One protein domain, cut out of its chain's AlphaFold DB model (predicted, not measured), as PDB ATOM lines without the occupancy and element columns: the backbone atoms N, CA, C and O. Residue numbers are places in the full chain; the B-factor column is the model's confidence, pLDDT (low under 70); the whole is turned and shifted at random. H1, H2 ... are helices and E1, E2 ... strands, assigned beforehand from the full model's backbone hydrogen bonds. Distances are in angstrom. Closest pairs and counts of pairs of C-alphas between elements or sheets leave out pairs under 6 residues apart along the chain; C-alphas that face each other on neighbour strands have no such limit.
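AT A GLANCE: This is residues 113 to 188 and 416 to 506 of the 810 residues of the protein "ABC-type dipeptide/oligopeptide transport system" of Thermococcus onnurineus (strain NA1) (UniProt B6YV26). A strongly twisted sheet of five strands makes the core, with H2 packed on one face and H3 on the other, as three layers. A small sheet, E1 and E8, sits beside H3 and E7; H4 and H5 lie at that end, and E3 and the long loop 437 to 455 lie at the other. The printed part has 167 residues, under half of them in named elements; the five helices and eight strands run E1, H1, E2, H2, E3, E4, E5, E6, H3, E7, H4, H5, E8. The class is mixed, helices and strands; the large sheet, E4, E5, E6, E2, E7, is mixed and E1 and E8 are antiparallel. The whole is compact, with a radius of gyration of the C-alphas of 15.6 A and spans of 47 by 35 by 30 A.

HOW THE PARTS SIT: E1, residues 113 to 115, is the antiparallel neighbour of E8, residues 500 to 506; N 114 and O 501, 2.9 A apart, are within hydrogen-bond range. H1, residues 133 to 137, touches H2, residues 171 to 180; the closest C-alphas, of Arg 133 and Leu 179, are 5.6 A apart. E2, residues 145 to 151, is parallel to E6, residues 456 to 462, with N 148 and O 458 at 2.8 A, and to E7, residues 479 to 481, with N 481 and O 149 at 2.8 A. E3, residues 185 to 187, pairs with no named strand. E4, residues 420 to 426, E5, residues 431 to 436, and E6 form a meander, each strand the antiparallel neighbour of the one before, with N 423 and O 433 at 2.9 A and N 434 and O 457 at 2.8 A; E4 and E5, and E5 and E6, are hairpins. H1 only grazes this sheet, with residues 136 to 137. H2 is on it; its closest C-alphas to E4, of Ile 180 and Tyr 420, are 4.9 A apart. H3, residues 465 to 474, is on the opposite face, at a height over the sheet of 9.6 A, and runs along E2, at 6 degrees on the local plane. E6, H3 and E7 form a split strand-helix-strand unit, two strands running the same way with E2 between them, its crossover right-handed. H5, residues 494 to 497, touches H3, with the closest C-alphas, of Ala 473 and Ile 496, 5.8 A apart. H4, residues 486 to 490, is close to H5 but not clearly touching, at 7.6 A between the C-alphas of Tyr 489 and Leu 497. Every O i to N i+4 pair is within hydrogen-bond range in H1 and H4, 3 of 6 in H2 and 5 of 6 in H3; H5 is too short for such a pair.

IN THESE COORDINATES: E1 begins at C-alpha 113, (167.136, 127.174, 167.160). E2 measures 19.5 A, H2 14.7 A, E4 17.4 A, E5 17.0 A, E6 19.0 A, H3 14.3 A and E8 19.1 A from first to last C-alpha. E8 ends at C-alpha 506, (158.472, 120.266, 157.753).

THE WHOLE: The C-alphas farthest apart, of Glu 440 and Gly 491, are 47.8 A apart. Residues 189 to 415 are not printed, and C-alphas 188 and 416 are 21.5 A apart across the cut. The links E1 to H1, E2 to H2 and E5 to E6 are long. The mean pLDDT of the printed part is 94.3, and no printed residue is under 70.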
ATOM      1  N   PRO A 113     166.284 127.182 165.982       97.25
ATOM      2  CA  PRO A 113     167.136 127.174 167.160       97.25
ATOM      3  C   PRO A 113     166.512 127.971 168.313       97.25
ATOM      4  O   PRO A 113     166.076 129.107 168.134       97.25
ATOM      5  N   ALA A 114     166.551 127.415 169.524       98.12
ATOM      6  CA  ALA A 114     166.296 128.154 170.760       98.12
ATOM      7  C   ALA A 114     167.374 127.875 171.805       98.12
ATOM      8  O   ALA A 114     167.924 126.774 171.869       98.12
ATOM      9  N   ASN A 115     167.655 128.855 172.656       98.50
ATOM     10  CA  ASN A 115     168.550 128.673 173.781       98.50
ATOM     11  C   ASN A 115     167.885 127.788 174.841       98.50
ATOM     12  O   ASN A 115     166.813 128.096 175.356       98.50
ATOM     13  N   LYS A 116     168.568 126.709 175.213       96.75
ATOM     14  CA  LYS A 116     168.062 125.680 176.123       96.75
ATOM     15  C   LYS A 116     167.866 126.150 177.566       96.75
ATOM     16  O   LYS A 116     167.058 125.576 178.288       96.75
ATOM     17  N   GLN A 117     168.636 127.143 178.006       96.44
ATOM     18  CA  GLN A 117     168.578 127.677 179.372       96.44
ATOM     19  C   GLN A 117     167.560 128.813 179.483       96.44
ATOM     20  O   GLN A 117     166.960 129.002 180.539       96.44
ATOM     21  N   ARG A 118     167.373 129.569 178.396       98.19
ATOM     22  CA  ARG A 118     166.434 130.687 178.333       98.19
ATOM     23  C   ARG A 118     165.013 130.250 178.011       98.19
ATOM     24  O   ARG A 118     164.102 130.767 178.639       98.19
ATOM     25  N   VAL A 119     164.821 129.305 177.088       98.06
ATOM     26  CA  VAL A 119     163.506 128.736 176.756       98.06
ATOM     27  C   VAL A 119     163.376 127.378 177.441       98.06
ATOM     28  O   VAL A 119     163.826 126.353 176.924       98.06
ATOM     29  N   THR A 120     162.781 127.371 178.634       95.94
ATOM     30  CA  THR A 120     162.676 126.164 179.474       95.94
ATOM     31  C   THR A 120     161.564 125.228 179.020       95.94
ATOM     32  O   THR A 120     161.621 124.025 179.280       95.94
ATOM     33  N   LYS A 121     160.553 125.768 178.334       96.94
ATOM     34  CA  LYS A 121     159.443 125.018 177.748       96.94
ATOM     35  C   LYS A 121     158.851 125.792 176.577       96.94
ATOM     36  O   LYS A 121     158.842 127.014 176.588       96.94
ATOM     37  N   ILE A 122     158.379 125.070 175.571       96.62
ATOM     38  CA  ILE A 122     157.670 125.615 174.413       96.62
ATOM     39  C   ILE A 122     156.844 124.485 173.802       96.62
ATOM     40  O   ILE A 122     157.321 123.349 173.718       96.62
ATOM     41  N   LEU A 123     155.603 124.766 173.412       95.12
ATOM     42  CA  LEU A 123     154.820 123.823 172.622       95.12
ATOM     43  C   LEU A 123     155.356 123.876 171.193       95.12
ATOM     44  O   LEU A 123     155.384 124.956 170.617       95.12
ATOM     45  N   ALA A 124     155.793 122.753 170.631       93.00
ATOM     46  CA  ALA A 124     156.262 122.653 169.249       93.00
ATOM     47  C   ALA A 124     155.417 121.627 168.493       93.00
ATOM     48  O   ALA A 124     155.051 120.596 169.056       93.00
ATOM     49  N   ASP A 125     155.129 121.914 167.229       90.75
ATOM     50  CA  ASP A 125     154.292 121.082 166.370       90.75
ATOM     51  C   ASP A 125     155.145 120.265 165.374       90.75
ATOM     52  O   ASP A 125     156.111 120.800 164.825       90.75
ATOM     53  N   PRO A 126     154.829 118.984 165.102       84.25
ATOM     54  CA  PRO A 126     155.609 118.158 164.177       84.25
ATOM     55  C   PRO A 126     155.662 118.643 162.722       84.25
ATOM     56  O   PRO A 126     156.599 118.248 162.019       84.25
ATOM     57  N   ASN A 127     154.681 119.434 162.274       87.94
ATOM     58  CA  ASN A 127     154.571 119.977 160.921       87.94
ATOM     59  C   ASN A 127     155.169 121.391 160.838       87.94
ATOM     60  O   ASN A 127     156.041 121.622 160.007       87.94
ATOM     61  N   VAL A 128     154.788 122.313 161.726       89.06
ATOM     62  CA  VAL A 128     155.215 123.735 161.657       89.06
ATOM     63  C   VAL A 128     156.327 124.125 162.641       89.06
ATOM     64  O   VAL A 128     156.749 125.286 162.691       89.06
ATOM     65  N   GLY A 129     156.817 123.182 163.448       92.75
ATOM     66  CA  GLY A 129     157.844 123.426 164.457       92.75
ATOM     67  C   GLY A 129     157.402 124.474 165.470       92.75
ATOM     68  O   GLY A 129     156.406 124.289 166.169       92.75
ATOM     69  N   ILE A 130     158.153 125.578 165.549       93.56
ATOM     70  CA  ILE A 130     157.809 126.742 166.382       93.56
ATOM     71  C   ILE A 130     157.389 127.971 165.560       93.56
ATOM     72  O   ILE A 130     157.422 129.095 166.052       93.56
ATOM     73  N   GLY A 131     157.022 127.763 164.293       89.62
ATOM     74  CA  GLY A 131     156.769 128.825 163.319       89.62
ATOM     75  C   GLY A 131     155.406 129.518 163.422       89.62
ATOM     76  O   GLY A 131     155.112 130.348 162.562       89.62
ATOM     77  N   THR A 132     154.576 129.196 164.421       91.38
ATOM     78  CA  THR A 132     153.241 129.792 164.614       91.38
ATOM     79  C   THR A 132     153.149 130.601 165.904       91.38
ATOM     80  O   THR A 132     153.966 130.459 166.819       91.38
ATOM     81  N   ARG A 133     152.091 131.414 166.019       93.31
ATOM     82  CA  ARG A 133     151.792 132.190 167.233       93.31
ATOM     83  C   ARG A 133     151.722 131.322 168.493       93.31
ATOM     84  O   ARG A 133     152.157 131.751 169.558       93.31
ATOM     85  N   TRP A 134     151.213 130.092 168.379       94.75
ATOM     86  CA  TRP A 134     150.945 129.215 169.519       94.75
ATOM     87  C   TRP A 134     152.229 128.809 170.238       94.75
ATOM     88  O   TRP A 134     152.274 128.704 171.463       94.75
ATOM     89  N   ASN A 135     153.298 128.628 169.468       94.12
ATOM     90  CA  ASN A 135     154.601 128.258 169.992       94.12
ATOM     91  C   ASN A 135     155.215 129.444 170.752       94.12
ATOM     92  O   ASN A 135     155.654 129.294 171.885       94.12
ATOM     93  N   VAL A 136     155.149 130.651 170.184       96.00
ATOM     94  CA  VAL A 136     155.644 131.870 170.847       96.00
ATOM     95  C   VAL A 136     154.853 132.181 172.123       96.00
ATOM     96  O   VAL A 136     155.450 132.490 173.151       96.00
ATOM     97  N   MET A 137     153.524 132.029 172.104       96.88
ATOM     98  CA  MET A 137     152.676 132.223 173.289       96.88
ATOM     99  C   MET A 137     153.043 131.288 174.448       96.88
ATOM    100  O   MET A 137     152.898 131.675 175.606       96.88
ATOM    101  N   THR A 138     153.514 130.077 174.149       97.25
ATOM    102  CA  THR A 138     153.831 129.039 175.145       97.25
ATOM    103  C   THR A 138     155.314 128.960 175.504       97.25
ATOM    104  O   THR A 138     155.694 128.087 176.284       97.25
ATOM    105  N   ALA A 139     156.153 129.841 174.952       97.75
ATOM    106  CA  ALA A 139     157.573 129.892 175.266       97.75
ATOM    107  C   ALA A 139     157.785 130.428 176.693       97.75
ATOM    108  O   ALA A 139     157.581 131.609 176.972       97.75
ATOM    109  N   GLU A 140     158.193 129.545 177.602       98.19
ATOM    110  CA  GLU A 140     158.471 129.879 178.995       98.19
ATOM    111  C   GLU A 140     159.926 130.342 179.147       98.19
ATOM    112  O   GLU A 140     160.857 129.598 178.818       98.19
ATOM    113  N   THR A 141     160.117 131.561 179.664       98.31
ATOM    114  CA  THR A 141     161.429 132.126 180.016       98.31
ATOM    115  C   THR A 141     161.502 132.510 181.500       98.31
ATOM    116  O   THR A 141     160.505 132.967 182.062       98.31
ATOM    117  N   PRO A 142     162.659 132.373 182.183       97.38
ATOM    118  CA  PRO A 142     162.749 132.602 183.632       97.38
ATOM    119  C   PRO A 142     162.336 134.001 184.112       97.38
ATOM    120  O   PRO A 142     161.899 134.162 185.248       97.38
ATOM    121  N   ASP A 143     162.492 135.015 183.264       97.81
ATOM    122  CA  ASP A 143     162.177 136.419 183.545       97.81
ATOM    123  C   ASP A 143     160.898 136.901 182.843       97.81
ATOM    124  O   ASP A 143     160.573 138.087 182.917       97.81
ATOM    125  N   LYS A 144     160.171 135.991 182.176       98.19
ATOM    126  CA  LYS A 144     159.006 136.277 181.326       98.19
ATOM    127  C   LYS A 144     159.269 137.288 180.204       98.19
ATOM    128  O   LYS A 144     158.330 137.909 179.700       98.19
ATOM    129  N   LYS A 145     160.528 137.460 179.805       98.38
ATOM    130  CA  LYS A 145     160.919 138.241 178.633       98.38
ATOM    131  C   LYS A 145     161.382 137.282 177.557       98.38
ATOM    132  O   LYS A 145     162.204 136.411 177.834       98.38
ATOM    133  N   LEU A 146     160.843 137.432 176.357       98.62
ATOM    134  CA  LEU A 146     161.192 136.602 175.217       98.62
ATOM    135  C   LEU A 146     161.830 137.459 174.129       98.62
ATOM    136  O   LEU A 146     161.186 138.327 173.544       98.62
ATOM    137  N   LYS A 147     163.102 137.212 173.837       98.50
ATOM    138  CA  LYS A 147     163.862 137.932 172.821       98.50
ATOM    139  C   LYS A 147     164.074 137.060 171.588       98.50
ATOM    140  O   LYS A 147     164.830 136.090 171.609       98.50
ATOM    141  N   ILE A 148     163.422 137.443 170.501       98.19
ATOM    142  CA  ILE A 148     163.344 136.715 169.241       98.19
ATOM    143  C   ILE A 148     164.241 137.385 168.202       98.19
ATOM    144  O   ILE A 148     164.138 138.585 167.952       98.19
ATOM    145  N   ALA A 149     165.097 136.602 167.550       97.25
ATOM    146  CA  ALA A 149     165.784 137.045 166.346       97.25
ATOM    147  C   ALA A 149     164.942 136.712 165.105       97.25
ATOM    148  O   ALA A 149     164.648 135.545 164.845       97.25
ATOM    149  N   GLN A 150     164.577 137.724 164.320       94.25
ATOM    150  CA  GLN A 150     163.822 137.578 163.074       94.25
ATOM    151  C   GLN A 150     164.698 137.912 161.880       94.25
ATOM    152  O   GLN A 150     165.393 138.921 161.869       94.25
ATOM    153  N   PHE A 151     164.656 137.078 160.850       90.94
ATOM    154  CA  PHE A 151     165.402 137.369 159.636       90.94
ATOM    155  C   PHE A 151     164.807 138.575 158.897       90.94
ATOM    156  O   PHE A 151     163.597 138.642 158.701       90.94
ATOM    157  N   ALA A 152     165.667 139.514 158.504       88.19
ATOM    158  CA  ALA A 152     165.312 140.773 157.851       88.19
ATOM    159  C   ALA A 152     166.213 140.992 156.622       88.19
ATOM    160  O   ALA A 152     167.126 141.821 156.639       88.19
ATOM    161  N   SER A 153     166.001 140.199 155.566       77.62
ATOM    162  CA  SER A 153     166.917 140.092 154.415       77.62
ATOM    163  C   SER A 153     167.194 141.415 153.696       77.62
ATOM    164  O   SER A 153     168.322 141.651 153.275       77.62
ATOM    165  N   THR A 154     166.201 142.297 153.576       80.88
ATOM    166  CA  THR A 154     166.335 143.584 152.868       80.88
ATOM    167  C   THR A 154     166.644 144.761 153.790       80.88
ATOM    168  O   THR A 154     166.603 145.907 153.352       80.88
ATOM    169  N   GLY A 155     166.929 144.506 155.072       84.50
ATOM    170  CA  GLY A 155     167.034 145.581 156.060       84.50
ATOM    171  C   GLY A 155     165.677 146.183 156.433       84.50
ATOM    172  O   GLY A 155     165.614 147.356 156.778       84.50
ATOM    173  N   ALA A 156     164.609 145.385 156.375       88.44
ATOM    174  CA  ALA A 156     163.299 145.692 156.942       88.44
ATOM    175  C   ALA A 156     162.755 144.458 157.677       88.44
ATOM    176  O   ALA A 156     162.997 143.323 157.260       88.44
ATOM    177  N   LEU A 157     162.030 144.675 158.778       89.25
ATOM    178  CA  LEU A 157     161.393 143.590 159.539       89.25
ATOM    179  C   LEU A 157     160.246 142.919 158.767       89.25
ATOM    180  O   LEU A 157     160.009 141.727 158.957       89.25
ATOM    181  N   PHE A 158     159.564 143.684 157.914       91.81
ATOM    182  CA  PHE A 158     158.392 143.276 157.144       91.81
ATOM    183  C   PHE A 158     158.612 143.590 155.659       91.81
ATOM    184  O   PHE A 158     159.309 144.547 155.322       91.81
ATOM    185  N   MET A 159     158.065 142.746 154.781       85.25
ATOM    186  CA  MET A 159     158.225 142.828 153.316       85.25
ATOM    187  C   MET A 159     156.976 143.379 152.615       85.25
ATOM    188  O   MET A 159     156.971 143.583 151.406       85.25
ATOM    189  N   ASP A 160     155.910 143.548 153.378       91.50
ATOM    190  CA  ASP A 160     154.541 143.784 152.964       91.50
ATOM    191  C   ASP A 160     153.883 144.753 153.946       91.50
ATOM    192  O   ASP A 160     154.352 144.925 155.073       91.50
ATOM    193  N   ALA A 161     152.801 145.394 153.513       94.56
ATOM    194  CA  ALA A 161     152.112 146.370 154.340       94.56
ATOM    195  C   ALA A 161     151.346 145.705 155.494       94.56
ATOM    196  O   ALA A 161     150.739 144.639 155.331       94.56
ATOM    197  N   ILE A 162     151.333 146.354 156.661       96.31
ATOM    198  CA  ILE A 162     150.598 145.881 157.832       96.31
ATOM    199  C   ILE A 162     149.186 146.469 157.801       96.31
ATOM    200  O   ILE A 162     148.900 147.493 158.415       96.31
ATOM    201  N   ASN A 163     148.295 145.818 157.056       94.75
ATOM    202  CA  ASN A 163     146.847 146.023 157.106       94.75
ATOM    203  C   ASN A 163     146.151 144.657 156.925       94.75
ATOM    204  O   ASN A 163     146.596 143.874 156.087       94.75
ATOM    205  N   PRO A 164     145.086 144.323 157.672       92.44
ATOM    206  CA  PRO A 164     144.498 142.981 157.634       92.44
ATOM    207  C   PRO A 164     143.505 142.747 156.481       92.44
ATOM    208  O   PRO A 164     142.803 141.741 156.502       92.44
ATOM    209  N   ILE A 165     143.405 143.663 155.507       92.69
ATOM    210  CA  ILE A 165     142.501 143.525 154.353       92.69
ATOM    211  C   ILE A 165     143.223 142.903 153.161       92.69
ATOM    212  O   ILE A 165     142.842 141.831 152.701       92.69
ATOM    213  N   GLY A 166     144.272 143.566 152.676       89.75
ATOM    214  CA  GLY A 166     145.085 143.107 151.545       89.75
ATOM    215  C   GLY A 166     146.585 143.084 151.849       89.75
ATOM    216  O   GLY A 166     147.393 142.898 150.940       89.75
ATOM    217  N   GLY A 167     146.971 143.317 153.109       91.75
ATOM    218  CA  GLY A 167     148.334 143.211 153.633       91.75
ATOM    219  C   GLY A 167     148.585 141.901 154.394       91.75
ATOM    220  O   GLY A 167     147.807 140.956 154.298       91.75
ATOM    221  N   ILE A 168     149.685 141.836 155.157       94.06
ATOM    222  CA  ILE A 168     150.052 140.685 156.021       94.06
ATOM    223  C   ILE A 168     150.069 139.350 155.236       94.06
ATOM    224  O   ILE A 168     149.549 138.310 155.640       94.06
ATOM    225  N   THR A 169     150.700 139.375 154.072       89.88
ATOM    226  CA  THR A 169     150.852 138.238 153.157       89.88
ATOM    227  C   THR A 169     152.151 137.464 153.389       89.88
ATOM    228  O   THR A 169     152.235 136.278 153.067       89.88
ATOM    229  N   SER A 170     153.176 138.092 153.973       89.38
ATOM    230  CA  SER A 170     154.467 137.445 154.212       89.38
ATOM    231  C   SER A 170     154.482 136.645 155.517       89.38
ATOM    232  O   SER A 170     153.815 136.975 156.501       89.38
ATOM    233  N   VAL A 171     155.299 135.587 155.566       86.44
ATOM    234  CA  VAL A 171     155.481 134.774 156.785       86.44
ATOM    235  C   VAL A 171     156.079 135.576 157.947       86.44
ATOM    236  O   VAL A 171     155.807 135.269 159.105       86.44
ATOM    237  N   TYR A 172     156.872 136.612 157.654       89.25
ATOM    238  CA  TYR A 172     157.497 137.473 158.659       89.25
ATOM    239  C   TYR A 172     156.455 138.344 159.364       89.25
ATOM    240  O   TYR A 172     156.438 138.412 160.591       89.25
ATOM    241  N   SER A 173     155.542 138.936 158.592       92.62
ATOM    242  CA  SER A 173     154.434 139.738 159.118       92.62
ATOM    243  C   SER A 173     153.426 138.868 159.860       92.62
ATOM    244  O   SER A 173     153.080 139.173 161.000       92.62
ATOM    245  N   ASN A 174     153.048 137.718 159.288       91.81
ATOM    246  CA  ASN A 174     152.127 136.774 159.924       91.81
ATOM    247  C   ASN A 174     152.603 136.318 161.311       91.81
ATOM    248  O   ASN A 174     151.818 136.291 162.252       91.81
ATOM    249  N   ARG A 175     153.890 135.996 161.490       89.75
ATOM    250  CA  ARG A 175     154.415 135.536 162.791       89.75
ATOM    251  C   ARG A 175     154.256 136.555 163.918       89.75
ATOM    252  O   ARG A 175     154.102 136.142 165.064       89.75
ATOM    253  N   VAL A 176     154.311 137.850 163.602       94.88
ATOM    254  CA  VAL A 176     154.189 138.927 164.594       94.88
ATOM    255  C   VAL A 176     152.734 139.365 164.736       94.88
ATOM    256  O   VAL A 176     152.212 139.376 165.845       94.88
ATOM    257  N   MET A 177     152.053 139.674 163.630       96.19
ATOM    258  CA  MET A 177     150.685 140.206 163.670       96.19
ATOM    259  C   MET A 177     149.690 139.194 164.244       96.19
ATOM    260  O   MET A 177     148.794 139.567 164.994       96.19
ATOM    261  N   ASN A 178     149.920 137.895 164.036       95.00
ATOM    262  CA  ASN A 178     149.095 136.847 164.634       95.00
ATOM    263  C   ASN A 178     149.265 136.722 166.159       95.00
ATOM    264  O   ASN A 178     148.492 136.011 166.781       95.00
ATOM    265  N   LEU A 179     150.250 137.375 166.790       97.25
ATOM    266  CA  LEU A 179     150.315 137.501 168.258       97.25
ATOM    267  C   LEU A 179     149.486 138.677 168.778       97.25
ATOM    268  O   LEU A 179     149.107 138.687 169.949       97.25
ATOM    269  N   ILE A 180     149.240 139.656 167.911       98.00
ATOM    270  CA  ILE A 180     148.520 140.889 168.214       98.00
ATOM    271  C   ILE A 180     147.020 140.714 167.940       98.00
ATOM    272  O   ILE A 180     146.199 141.354 168.584       98.00
ATOM    273  N   THR A 181     146.642 139.797 167.051       97.25
ATOM    274  CA  THR A 181     145.253 139.582 166.625       97.25
ATOM    275  C   THR A 181     144.734 138.213 167.031       97.25
ATOM    276  O   THR A 181     145.404 137.220 166.772       97.25
ATOM    277  N   ASP A 182     143.531 138.134 167.605       96.56
ATOM    278  CA  ASP A 182     142.832 136.865 167.848       96.56
ATOM    279  C   ASP A 182     141.822 136.513 166.743       96.56
ATOM    280  O   ASP A 182     141.403 137.360 165.958       96.56
ATOM    281  N   TYR A 183     141.440 135.231 166.677       95.31
ATOM    282  CA  TYR A 183     140.524 134.686 165.666       95.31
ATOM    283  C   TYR A 183     139.224 134.174 166.285       95.31
ATOM    284  O   TYR A 183     139.235 133.647 167.398       95.31
ATOM    285  N   GLY A 184     138.123 134.199 165.530       97.06
ATOM    286  CA  GLY A 184     136.878 133.532 165.932       97.06
ATOM    287  C   GLY A 184     137.076 132.029 166.178       97.06
ATOM    288  O   GLY A 184     136.710 131.507 167.228       97.06
ATOM    289  N   GLY A 185     137.750 131.345 165.256       96.94
ATOM    290  CA  GLY A 185     138.228 129.973 165.410       96.94
ATOM    291  C   GLY A 185     139.539 129.771 164.651       96.94
ATOM    292  O   GLY A 185     139.973 130.644 163.899       96.94
ATOM    293  N   SER A 186     140.211 128.644 164.877       95.00
ATOM    294  CA  SER A 186     141.484 128.334 164.217       95.00
ATOM    295  C   SER A 186     141.713 126.829 164.121       95.00
ATOM    296  O   SER A 186     141.255 126.074 164.978       95.00
ATOM    297  N   THR A 187     142.446 126.388 163.098       93.88
ATOM    298  CA  THR A 187     142.877 124.992 162.969       93.88
ATOM    299  C   THR A 187     143.844 124.636 164.096       93.88
ATOM    300  O   THR A 187     144.873 125.293 164.281       93.88
ATOM    301  N   ASN A 188     143.510 123.600 164.861       93.56
ATOM    302  CA  ASN A 188     144.345 123.097 165.945       93.56
ATOM    303  C   ASN A 188     145.453 122.153 165.439       93.56
ATOM    304  O   ASN A 188     145.577 121.881 164.245       93.56
ATOM    305  N   SER A 416     144.108 145.817 167.633       98.00
ATOM    306  CA  SER A 416     143.441 144.513 167.581       98.00
ATOM    307  C   SER A 416     143.042 144.056 168.991       98.00
ATOM    308  O   SER A 416     142.878 144.896 169.872       98.00
ATOM    309  N   ASN A 417     142.801 142.765 169.214       97.50
ATOM    310  CA  ASN A 417     142.282 142.223 170.482       97.50
ATOM    311  C   ASN A 417     142.992 140.939 170.948       97.50
ATOM    312  O   ASN A 417     142.493 140.213 171.809       97.50
ATOM    313  N   GLY A 418     144.154 140.640 170.370       97.19
ATOM    314  CA  GLY A 418     144.964 139.497 170.758       97.19
ATOM    315  C   GLY A 418     145.712 139.694 172.082       97.19
ATOM    316  O   GLY A 418     145.685 140.771 172.684       97.19
ATOM    317  N   PRO A 419     146.424 138.652 172.544       97.25
ATOM    318  CA  PRO A 419     147.072 138.603 173.855       97.25
ATOM    319  C   PRO A 419     148.279 139.536 174.002       97.25
ATOM    320  O   PRO A 419     148.821 139.647 175.102       97.25
ATOM    321  N   TYR A 420     148.723 140.189 172.928       98.62
ATOM    322  CA  TYR A 420     149.818 141.148 172.957       98.62
ATOM    323  C   TYR A 420     149.473 142.411 172.171       98.62
ATOM    324  O   TYR A 420     148.792 142.344 171.160       98.62
ATOM    325  N   VAL A 421     149.998 143.553 172.604       98.44
ATOM    326  CA  VAL A 421     149.892 144.842 171.911       98.44
ATOM    327  C   VAL A 421     151.278 145.289 171.451       98.44
ATOM    328  O   VAL A 421     152.258 145.139 172.186       98.44
ATOM    329  N   LEU A 422     151.379 145.824 170.231       98.50
ATOM    330  CA  LEU A 422     152.600 146.471 169.751       98.50
ATOM    331  C   LEU A 422     152.768 147.805 170.481       98.50
ATOM    332  O   LEU A 422     151.899 148.663 170.417       98.50
ATOM    333  N   THR A 423     153.871 147.953 171.213       98.50
ATOM    334  CA  THR A 423     154.131 149.146 172.046       98.50
ATOM    335  C   THR A 423     155.302 149.979 171.555       98.50
ATOM    336  O   THR A 423     155.435 151.147 171.915       98.50
ATOM    337  N   LYS A 424     156.167 149.387 170.730       98.00
ATOM    338  CA  LYS A 424     157.265 150.093 170.084       98.00
ATOM    339  C   LYS A 424     157.594 149.435 168.756       98.00
ATOM    340  O   LYS A 424     157.751 148.218 168.693       98.00
ATOM    341  N   TYR A 425     157.773 150.256 167.730       96.62
ATOM    342  CA  TYR A 425     158.295 149.856 166.431       96.62
ATOM    343  C   TYR A 425     159.332 150.884 165.982       96.62
ATOM    344  O   TYR A 425     159.042 152.074 165.897       96.62
ATOM    345  N   ASP A 426     160.556 150.425 165.745       95.81
ATOM    346  CA  ASP A 426     161.651 151.232 165.217       95.81
ATOM    347  C   ASP A 426     162.195 150.532 163.962       95.81
ATOM    348  O   ASP A 426     163.013 149.607 164.073       95.81
ATOM    349  N   PRO A 427     161.731 150.925 162.761       92.69
ATOM    350  CA  PRO A 427     162.185 150.313 161.517       92.69
ATOM    351  C   PRO A 427     163.679 150.552 161.269       92.69
ATOM    352  O   PRO A 427     164.339 149.683 160.706       92.69
ATOM    353  N   GLY A 428     164.237 151.679 161.731       92.44
ATOM    354  CA  GLY A 428     165.658 152.002 161.569       92.44
ATOM    355  C   GLY A 428     166.570 151.108 162.412       92.44
ATOM    356  O   GLY A 428     167.668 150.762 161.980       92.44
ATOM    357  N   ALA A 429     166.099 150.687 163.587       95.12
ATOM    358  CA  ALA A 429     166.787 149.726 164.449       95.12
ATOM    359  C   ALA A 429     166.388 148.260 164.188       95.12
ATOM    360  O   ALA A 429     166.898 147.361 164.865       95.12
ATOM    361  N   LEU A 430     165.474 148.004 163.243       95.50
ATOM    362  CA  LEU A 430     164.839 146.701 163.021       95.50
ATOM    363  C   LEU A 430     164.292 146.093 164.314       95.50
ATOM    364  O   LEU A 430     164.469 144.908 164.586       95.50
ATOM    365  N   TYR A 431     163.663 146.918 165.137       97.25
ATOM    366  CA  TYR A 431     163.244 146.550 166.479       97.25
ATOM    367  C   TYR A 431     161.733 146.683 166.608       97.25
ATOM    368  O   TYR A 431     161.152 147.685 166.187       97.25
ATOM    369  N   LEU A 432     161.098 145.706 167.251       97.56
ATOM    370  CA  LEU A 432     159.736 145.864 167.746       97.56
ATOM    371  C   LEU A 432     159.570 145.226 169.125       97.56
ATOM    372  O   LEU A 432     160.245 144.252 169.465       97.56
ATOM    373  N   GLU A 433     158.632 145.764 169.894       98.62
ATOM    374  CA  GLU A 433     158.308 145.308 171.241       98.62
ATOM    375  C   GLU A 433     156.806 145.103 171.396       98.62
ATOM    376  O   GLU A 433     156.008 146.030 171.220       98.62
ATOM    377  N   LEU A 434     156.437 143.887 171.780       98.81
ATOM    378  CA  LEU A 434     155.089 143.522 172.167       98.81
ATOM    379  C   LEU A 434     154.999 143.418 173.690       98.81
ATOM    380  O   LEU A 434     155.862 142.813 174.335       98.81
ATOM    381  N   ARG A 435     153.929 143.960 174.264       98.62
ATOM    382  CA  ARG A 435     153.596 143.799 175.685       98.62
ATOM    383  C   ARG A 435     152.349 142.958 175.826       98.62
ATOM    384  O   ARG A 435     151.450 143.052 174.996       98.62
ATOM    385  N   LYS A 436     152.303 142.132 176.868       98.31
ATOM    386  CA  LYS A 436     151.110 141.341 177.159       98.31
ATOM    387  C   LYS A 436     149.921 142.269 177.393       98.31
ATOM    388  O   LYS A 436     150.002 143.202 178.188       98.31
ATOM    389  N   PHE A 437     148.835 142.007 176.682       97.69
ATOM    390  CA  PHE A 437     147.591 142.742 176.820       97.69
ATOM    391  C   PHE A 437     146.754 142.138 177.952       97.69
ATOM    392  O   PHE A 437     146.656 140.917 178.088       97.69
ATOM    393  N   THR A 438     146.171 142.998 178.787       94.69
ATOM    394  CA  THR A 438     145.425 142.597 179.993       94.69
ATOM    395  C   THR A 438     143.932 142.907 179.913       94.69
ATOM    396  O   THR A 438     143.241 142.748 180.918       94.69
ATOM    397  N   GLY A 439     143.445 143.384 178.762       95.62
ATOM    398  CA  GLY A 439     142.022 143.646 178.548       95.62
ATOM    399  C   GLY A 439     141.183 142.367 178.543       95.62
ATOM    400  O   GLY A 439     141.708 141.248 178.484       95.62
ATOM    401  N   GLU A 440     139.865 142.539 178.636       95.00
ATOM    402  CA  GLU A 440     138.907 141.432 178.707       95.00
ATOM    403  C   GLU A 440     139.008 140.512 177.479       95.00
ATOM    404  O   GLU A 440     138.941 140.962 176.334       95.00
ATOM    405  N   ARG A 441     139.177 139.205 177.728       94.44
ATOM    406  CA  ARG A 441     139.359 138.194 176.680       94.44
ATOM    407  C   ARG A 441     138.907 136.802 177.140       94.44
ATOM    408  O   ARG A 441     139.559 136.162 177.959       94.44
ATOM    409  N   THR A 442     137.801 136.306 176.596       95.19
ATOM    410  CA  THR A 442     137.316 134.925 176.754       95.19
ATOM    411  C   THR A 442     137.729 133.999 175.598       95.19
ATOM    412  O   THR A 442     137.383 134.228 174.441       95.19
ATOM    413  N   VAL A 443     138.414 132.893 175.903       95.81
ATOM    414  CA  VAL A 443     138.710 131.819 174.932       95.81
ATOM    415  C   VAL A 443     137.828 130.599 175.215       95.81
ATOM    416  O   VAL A 443     137.925 130.004 176.295       95.81
ATOM    417  N   PHE A 444     136.993 130.214 174.244       95.44
ATOM    418  CA  PHE A 444     135.968 129.171 174.389       95.44
ATOM    419  C   PHE A 444     136.517 127.734 174.323       95.44
ATOM    420  O   PHE A 444     136.070 126.888 175.094       95.44
ATOM    421  N   GLY A 445     137.488 127.442 173.449       91.25
ATOM    422  CA  GLY A 445     138.077 126.101 173.292       91.25
ATOM    423  C   GLY A 445     139.193 125.775 174.296       91.25
ATOM    424  O   GLY A 445     139.627 126.635 175.062       91.25
ATOM    425  N   ASP A 446     139.683 124.532 174.298       93.25
ATOM    426  CA  ASP A 446     140.795 124.047 175.139       93.25
ATOM    427  C   ASP A 446     141.921 123.332 174.360       93.25
ATOM    428  O   ASP A 446     142.949 122.987 174.941       93.25
ATOM    429  N   THR A 447     141.771 123.181 173.043       93.88
ATOM    430  CA  THR A 447     142.754 122.526 172.159       93.88
ATOM    431  C   THR A 447     143.889 123.449 171.703       93.88
ATOM    432  O   THR A 447     144.853 122.994 171.088       93.88
ATOM    433  N   LEU A 448     143.801 124.747 172.015       95.06
ATOM    434  CA  LEU A 448     144.770 125.779 171.645       95.06
ATOM    435  C   LEU A 448     145.199 126.613 172.867       95.06
ATOM    436  O   LEU A 448     144.411 126.787 173.803       95.06
ATOM    437  N   PRO A 449     146.426 127.174 172.879       95.50
ATOM    438  CA  PRO A 449     146.881 128.047 173.959       95.50
ATOM    439  C   PRO A 449     145.992 129.285 174.151       95.50
ATOM    440  O   PRO A 449     145.738 130.039 173.212       95.50
ATOM    441  N   LYS A 450     145.558 129.522 175.393       94.06
ATOM    442  CA  LYS A 450     144.658 130.635 175.746       94.06
ATOM    443  C   LYS A 450     145.394 131.933 176.049       94.06
ATOM    444  O   LYS A 450     145.001 132.994 175.583       94.06
ATOM    445  N   GLU A 451     146.464 131.836 176.833       91.75
ATOM    446  CA  GLU A 451     147.213 132.975 177.361       91.75
ATOM    447  C   GLU A 451     148.669 132.926 176.914       91.75
ATOM    448  O   GLU A 451     149.275 131.855 176.840       91.75
ATOM    449  N   GLY A 452     149.241 134.102 176.666       95.00
ATOM    450  CA  GLY A 452     150.677 134.260 176.482       95.00
ATOM    451  C   GLY A 452     151.437 134.153 177.808       95.00
ATOM    452  O   GLY A 452     151.008 134.712 178.821       95.00
ATOM    453  N   TYR A 453     152.567 133.444 177.815       97.38
ATOM    454  CA  TYR A 453     153.432 133.338 178.992       97.38
ATOM    455  C   TYR A 453     154.256 134.610 179.237       97.38
ATOM    456  O   TYR A 453     154.335 135.083 180.372       97.38
ATOM    457  N   ALA A 454     154.883 135.142 178.184       98.25
ATOM    458  CA  ALA A 454     155.768 136.296 178.280       98.25
ATOM    459  C   ALA A 454     154.978 137.574 178.612       98.25
ATOM    460  O   ALA A 454     153.874 137.775 178.120       98.25
ATOM    461  N   GLU A 455     155.556 138.455 179.426       98.56
ATOM    462  CA  GLU A 455     155.029 139.813 179.642       98.56
ATOM    463  C   GLU A 455     155.580 140.793 178.587       98.56
ATOM    464  O   GLU A 455     155.009 141.855 178.333       98.56
ATOM    465  N   GLU A 456     156.713 140.436 177.977       98.69
ATOM    466  CA  GLU A 456     157.442 141.216 176.978       98.69
ATOM    467  C   GLU A 456     157.981 140.289 175.893       98.69
ATOM    468  O   GLU A 456     158.681 139.319 176.198       98.69
ATOM    469  N   ILE A 457     157.701 140.615 174.632       98.75
ATOM    470  CA  ILE A 457     158.306 139.953 173.480       98.75
ATOM    471  C   ILE A 457     159.023 141.002 172.645       98.75
ATOM    472  O   ILE A 457     158.420 141.971 172.193       98.75
ATOM    473  N   ILE A 458     160.309 140.793 172.406       98.50
ATOM    474  CA  ILE A 458     161.124 141.655 171.554       98.50
ATOM    475  C   ILE A 458     161.431 140.888 170.278       98.50
ATOM    476  O   ILE A 458     162.017 139.810 170.359       98.50
ATOM    477  N   TYR A 459     161.115 141.458 169.116       97.75
ATOM    478  CA  TYR A 459     161.714 141.000 167.866       97.75
ATOM    479  C   TYR A 459     162.828 141.949 167.457       97.75
ATOM    480  O   TYR A 459     162.648 143.164 167.377       97.75
ATOM    481  N   GLN A 460     163.979 141.361 167.158       97.19
ATOM    482  CA  GLN A 460     165.118 142.050 166.582       97.19
ATOM    483  C   GLN A 460     165.385 141.477 165.197       97.19
ATOM    484  O   GLN A 460     165.653 140.283 165.049       97.19
ATOM    485  N   GLY A 461     165.348 142.339 164.190       95.19
ATOM    486  CA  GLY A 461     165.729 142.006 162.831       95.19
ATOM    487  C   GLY A 461     167.224 141.743 162.753       95.19
ATOM    488  O   GLY A 461     168.034 142.504 163.288       95.19
ATOM    489  N   VAL A 462     167.582 140.649 162.090       94.06
ATOM    490  CA  VAL A 462     168.956 140.204 161.887       94.06
ATOM    491  C   VAL A 462     169.182 139.879 160.413       94.06
ATOM    492  O   VAL A 462     168.327 139.291 159.754       94.06
ATOM    493  N   GLN A 463     170.348 140.258 159.892       89.50
ATOM    494  CA  GLN A 463     170.709 140.048 158.483       89.50
ATOM    495  C   GLN A 463     171.608 138.823 158.272       89.50
ATOM    496  O   GLN A 463     171.646 138.270 157.179       89.50
ATOM    497  N   ASN A 464     172.317 138.370 159.314       89.75
ATOM    498  CA  ASN A 464     173.190 137.198 159.257       89.75
ATOM    499  C   ASN A 464     172.730 136.147 160.273       89.75
ATOM    500  O   ASN A 464     173.146 136.150 161.430       89.75
ATOM    501  N   GLN A 465     171.867 135.241 159.824       87.50
ATOM    502  CA  GLN A 465     171.288 134.194 160.665       87.50
ATOM    503  C   GLN A 465     172.348 133.230 161.227       87.50
ATOM    504  O   GLN A 465     172.183 132.714 162.328       87.50
ATOM    505  N   GLU A 466     173.460 133.013 160.519       82.38
ATOM    506  CA  GLU A 466     174.513 132.081 160.948       82.38
ATOM    507  C   GLU A 466     175.224 132.566 162.208       82.38
ATOM    508  O   GLU A 466     175.416 131.813 163.163       82.38
ATOM    509  N   THR A 467     175.558 133.856 162.236       87.25
ATOM    510  CA  THR A 467     176.158 134.491 163.416       87.25
ATOM    511  C   THR A 467     175.174 134.479 164.584       87.25
ATOM    512  O   THR A 467     175.561 134.265 165.734       87.25
ATOM    513  N   VAL A 468     173.884 134.635 164.287       94.50
ATOM    514  CA  VAL A 468     172.822 134.690 165.294       94.50
ATOM    515  C   VAL A 468     172.619 133.342 165.984       94.50
ATOM    516  O   VAL A 468     172.326 133.337 167.174       94.50
ATOM    517  N   ILE A 469     172.858 132.200 165.325       95.69
ATOM    518  CA  ILE A 469     172.815 130.885 166.001       95.69
ATOM    519  C   ILE A 469     173.783 130.853 167.196       95.69
ATOM    520  O   ILE A 469     173.433 130.352 168.267       95.69
ATOM    521  N   LEU A 470     174.977 131.440 167.054       95.00
ATOM    522  CA  LEU A 470     175.957 131.525 168.143       95.00
ATOM    523  C   LEU A 470     175.477 132.442 169.276       95.00
ATOM    524  O   LEU A 470     175.709 132.155 170.447       95.00
ATOM    525  N   GLN A 471     174.799 133.537 168.936       97.06
ATOM    526  CA  GLN A 471     174.221 134.466 169.911       97.06
ATOM    527  C   GLN A 471     173.043 133.834 170.662       97.06
ATOM    528  O   GLN A 471     172.929 134.003 171.876       97.06
ATOM    529  N   ILE A 472     172.225 133.032 169.974       98.06
ATOM    530  CA  ILE A 472     171.192 132.205 170.602       98.06
ATOM    531  C   ILE A 472     171.854 131.214 171.559       98.06
ATOM    532  O   ILE A 472     171.485 131.167 172.723       98.06
ATOM    533  N   ALA A 473     172.895 130.485 171.151       97.44
ATOM    534  CA  ALA A 473     173.582 129.543 172.043       97.44
ATOM    535  C   ALA A 473     174.169 130.212 173.307       97.44
ATOM    536  O   ALA A 473     174.180 129.599 174.373       97.44
ATOM    537  N   LYS A 474     174.591 131.480 173.220       97.06
ATOM    538  CA  LYS A 474     175.050 132.292 174.365       97.06
ATOM    539  C   LYS A 474     173.922 132.856 175.238       97.06
ATOM    540  O   LYS A 474     174.202 133.348 176.327       97.06
ATOM    541  N   GLY A 475     172.676 132.817 174.768       96.75
ATOM    542  CA  GLY A 475     171.520 133.408 175.446       96.75
ATOM    543  C   GLY A 475     171.375 134.918 175.228       96.75
ATOM    544  O   GLY A 475     170.664 135.574 175.981       96.75
ATOM    545  N   GLU A 476     172.040 135.488 174.215       97.06
ATOM    546  CA  GLU A 476     171.827 136.886 173.798       97.06
ATOM    547  C   GLU A 476     170.467 137.071 173.101       97.06
ATOM    548  O   GLU A 476     169.901 138.168 173.131       97.06
ATOM    549  N   TYR A 477     169.967 135.998 172.482       98.12
ATOM    550  CA  TYR A 477     168.603 135.810 171.993       98.12
ATOM    551  C   TYR A 477     168.066 134.496 172.565       98.12
ATOM    552  O   TYR A 477     168.824 133.544 172.759       98.12
ATOM    553  N   ASP A 478     166.761 134.429 172.799       98.44
ATOM    554  CA  ASP A 478     166.122 133.244 173.363       98.44
ATOM    555  C   ASP A 478     165.745 132.245 172.261       98.44
ATOM    556  O   ASP A 478     165.916 131.040 172.440       98.44
ATOM    557  N   LEU A 479     165.294 132.723 171.095       96.69
ATOM    558  CA  LEU A 479     164.993 131.881 169.931       96.69
ATOM    559  C   LEU A 479     165.204 132.609 168.596       96.69
ATOM    560  O   LEU A 479     165.164 133.840 168.529       96.69
ATOM    561  N   GLY A 480     165.398 131.838 167.526       96.25
ATOM    562  CA  GLY A 480     165.448 132.324 166.146       96.25
ATOM    563  C   GLY A 480     164.187 131.955 165.369       96.25
ATOM    564  O   GLY A 480     163.821 130.787 165.301       96.25
ATOM    565  N   MET A 481     163.550 132.938 164.727       93.75
ATOM    566  CA  MET A 481     162.430 132.747 163.793       93.75
ATOM    567  C   MET A 481     162.938 132.511 162.369       93.75
ATOM    568  O   MET A 481     162.563 133.179 161.404       93.75
ATOM    569  N   PHE A 482     163.834 131.544 162.254       92.31
ATOM    570  CA  PHE A 482     164.383 131.020 161.018       92.31
ATOM    571  C   PHE A 482     164.816 129.583 161.267       92.31
ATOM    572  O   PHE A 482     165.250 129.247 162.370       92.31
ATOM    573  N   ALA A 483     164.677 128.744 160.253       92.12
ATOM    574  CA  ALA A 483     165.000 127.337 160.344       92.12
ATOM    575  C   ALA A 483     166.039 126.982 159.280       92.12
ATOM    576  O   ALA A 483     166.126 127.636 158.244       92.12
ATOM    577  N   PHE A 484     166.859 125.979 159.579       92.00
ATOM    578  CA  PHE A 484     167.871 125.465 158.661       92.00
ATOM    579  C   PHE A 484     167.870 123.948 158.656       92.00
ATOM    580  O   PHE A 484     167.517 123.324 159.661       92.00
ATOM    581  N   ALA A 485     168.349 123.356 157.566       91.50
ATOM    582  CA  ALA A 485     168.638 121.932 157.520       91.50
ATOM    583  C   ALA A 485     169.633 121.513 158.624       91.50
ATOM    584  O   ALA A 485     170.496 122.288 159.048       91.50
ATOM    585  N   ALA A 486     169.552 120.256 159.066       89.81
ATOM    586  CA  ALA A 486     170.379 119.688 160.131       89.81
ATOM    587  C   ALA A 486     171.887 119.878 159.888       89.81
ATOM    588  O   ALA A 486     172.623 120.185 160.828       89.81
ATOM    589  N   GLY A 487     172.340 119.763 158.632       87.62
ATOM    590  CA  GLY A 487     173.742 119.952 158.244       87.62
ATOM    591  C   GLY A 487     174.309 121.318 158.658       87.62
ATOM    592  O   GLY A 487     175.473 121.409 159.051       87.62
ATOM    593  N   LYS A 488     173.473 122.368 158.700       89.56
ATOM    594  CA  LYS A 488     173.876 123.703 159.169       89.56
ATOM    595  C   LYS A 488     174.334 123.692 160.628       89.56
ATOM    596  O   LYS A 488     175.277 124.393 160.984       89.56
ATOM    597  N   TYR A 489     173.680 122.884 161.460       91.81
ATOM    598  CA  TYR A 489     173.989 122.757 162.882       91.81
ATOM    599  C   TYR A 489     175.116 121.759 163.146       91.81
ATOM    600  O   TYR A 489     175.906 121.972 164.060       91.81
ATOM    601  N   GLN A 490     175.236 120.700 162.341       86.00
ATOM    602  CA  GLN A 490     176.300 119.696 162.485       86.00
ATOM    603  C   GLN A 490     177.711 120.292 162.338       86.00
ATOM    604  O   GLN A 490     178.659 119.759 162.908       86.00
ATOM    605  N   GLY A 491     177.850 121.415 161.625       84.31
ATOM    606  CA  GLY A 491     179.107 122.163 161.527       84.31
ATOM    607  C   GLY A 491     179.513 122.934 162.794       84.31
ATOM    608  O   GLY A 491     180.602 123.503 162.825       84.31
ATOM    609  N   LEU A 492     178.664 122.988 163.828       90.56
ATOM    610  CA  LEU A 492     178.925 123.718 165.073       90.56
ATOM    611  C   LEU A 492     179.606 122.829 166.128       90.56
ATOM    612  O   LEU A 492     179.388 121.621 166.190       90.56
ATOM    613  N   GLY A 493     180.412 123.444 166.999       92.94
ATOM    614  CA  GLY A 493     181.049 122.761 168.130       92.94
ATOM    615  C   GLY A 493     180.037 122.184 169.127       92.94
ATOM    616  O   GLY A 493     178.934 122.709 169.302       92.94
ATOM    617  N   SER A 494     180.404 121.093 169.810       93.69
ATOM    618  CA  SER A 494     179.537 120.441 170.805       93.69
ATOM    619  C   SER A 494     179.205 121.347 171.996       93.69
ATOM    620  O   SER A 494     178.128 121.227 172.577       93.69
ATOM    621  N   ASP A 495     180.094 122.284 172.321       92.69
ATOM    622  CA  ASP A 495     179.894 123.347 173.303       92.69
ATOM    623  C   ASP A 495     178.735 124.274 172.908       92.69
ATOM    624  O   ASP A 495     177.878 124.565 173.740       92.69
ATOM    625  N   ILE A 496     178.629 124.646 171.630       95.00
ATOM    626  CA  ILE A 496     177.511 125.436 171.097       95.00
ATOM    627  C   ILE A 496     176.227 124.606 171.080       95.00
ATOM    628  O   ILE A 496     175.207 125.033 171.624       95.00
ATOM    629  N   LEU A 497     176.276 123.400 170.506       95.06
ATOM    630  CA  LEU A 497     175.098 122.540 170.351       95.06
ATOM    631  C   LEU A 497     174.469 122.147 171.691       95.06
ATOM    632  O   LEU A 497     173.249 122.051 171.790       95.06
ATOM    633  N   SER A 498     175.275 121.969 172.742       96.25
ATOM    634  CA  SER A 498     174.777 121.625 174.081       96.25
ATOM    635  C   SER A 498     173.857 122.691 174.697       96.25
ATOM    636  O   SER A 498     173.045 122.367 175.570       96.25
ATOM    637  N   ASN A 499     173.943 123.934 174.206       97.69
ATOM    638  CA  ASN A 499     173.139 125.073 174.645       97.69
ATOM    639  C   ASN A 499     171.893 125.321 173.781       97.69
ATOM    640  O   ASN A 499     171.123 126.229 174.094       97.69
ATOM    641  N   LEU A 500     171.671 124.538 172.721       97.31
ATOM    642  CA  LEU A 500     170.544 124.715 171.808       97.31
ATOM    643  C   LEU A 500     169.511 123.594 171.954       97.31
ATOM    644  O   LEU A 500     169.850 122.417 172.072       97.31
ATOM    645  N   ASN A 501     168.237 123.968 171.883       97.19
ATOM    646  CA  ASN A 501     167.156 123.079 171.479       97.19
ATOM    647  C   ASN A 501     166.841 123.361 170.004       97.19
ATOM    648  O   ASN A 501     166.717 124.520 169.606       97.19
ATOM    649  N   LEU A 502     166.728 122.301 169.202       95.62
ATOM    650  CA  LEU A 502     166.421 122.379 167.774       95.62
ATOM    651  C   LEU A 502     165.010 121.835 167.530       95.62
ATOM    652  O   LEU A 502     164.759 120.647 167.737       95.62
ATOM    653  N   TYR A 503     164.094 122.699 167.096       95.69
ATOM    654  CA  TYR A 503     162.692 122.345 166.867       95.69
ATOM    655  C   TYR A 503     162.439 122.092 165.389       95.69
ATOM    656  O   TYR A 503     162.480 123.016 164.578       95.69
ATOM    657  N   LYS A 504     162.179 120.829 165.059       94.44
ATOM    658  CA  LYS A 504     161.894 120.352 163.705       94.44
ATOM    659  C   LYS A 504     160.610 120.979 163.150       94.44
ATOM    660  O   LYS A 504     159.597 120.982 163.835       94.44
ATOM    661  N   SER A 505     160.645 121.399 161.894       93.62
ATOM    662  CA  SER A 505     159.506 121.780 161.059       93.62
ATOM    663  C   SER A 505     159.635 121.072 159.720       93.62
ATOM    664  O   SER A 505     160.737 120.981 159.180       93.62
ATOM    665  N   ALA A 506     158.524 120.604 159.164       93.56
ATOM    666  CA  ALA A 506     158.472 120.266 157.753       93.56
ATOM    667  C   ALA A 506     158.407 121.574 156.953       93.56
ATOM    668  O   ALA A 506     157.541 122.411 157.207       93.56
TER     669      ALA A 506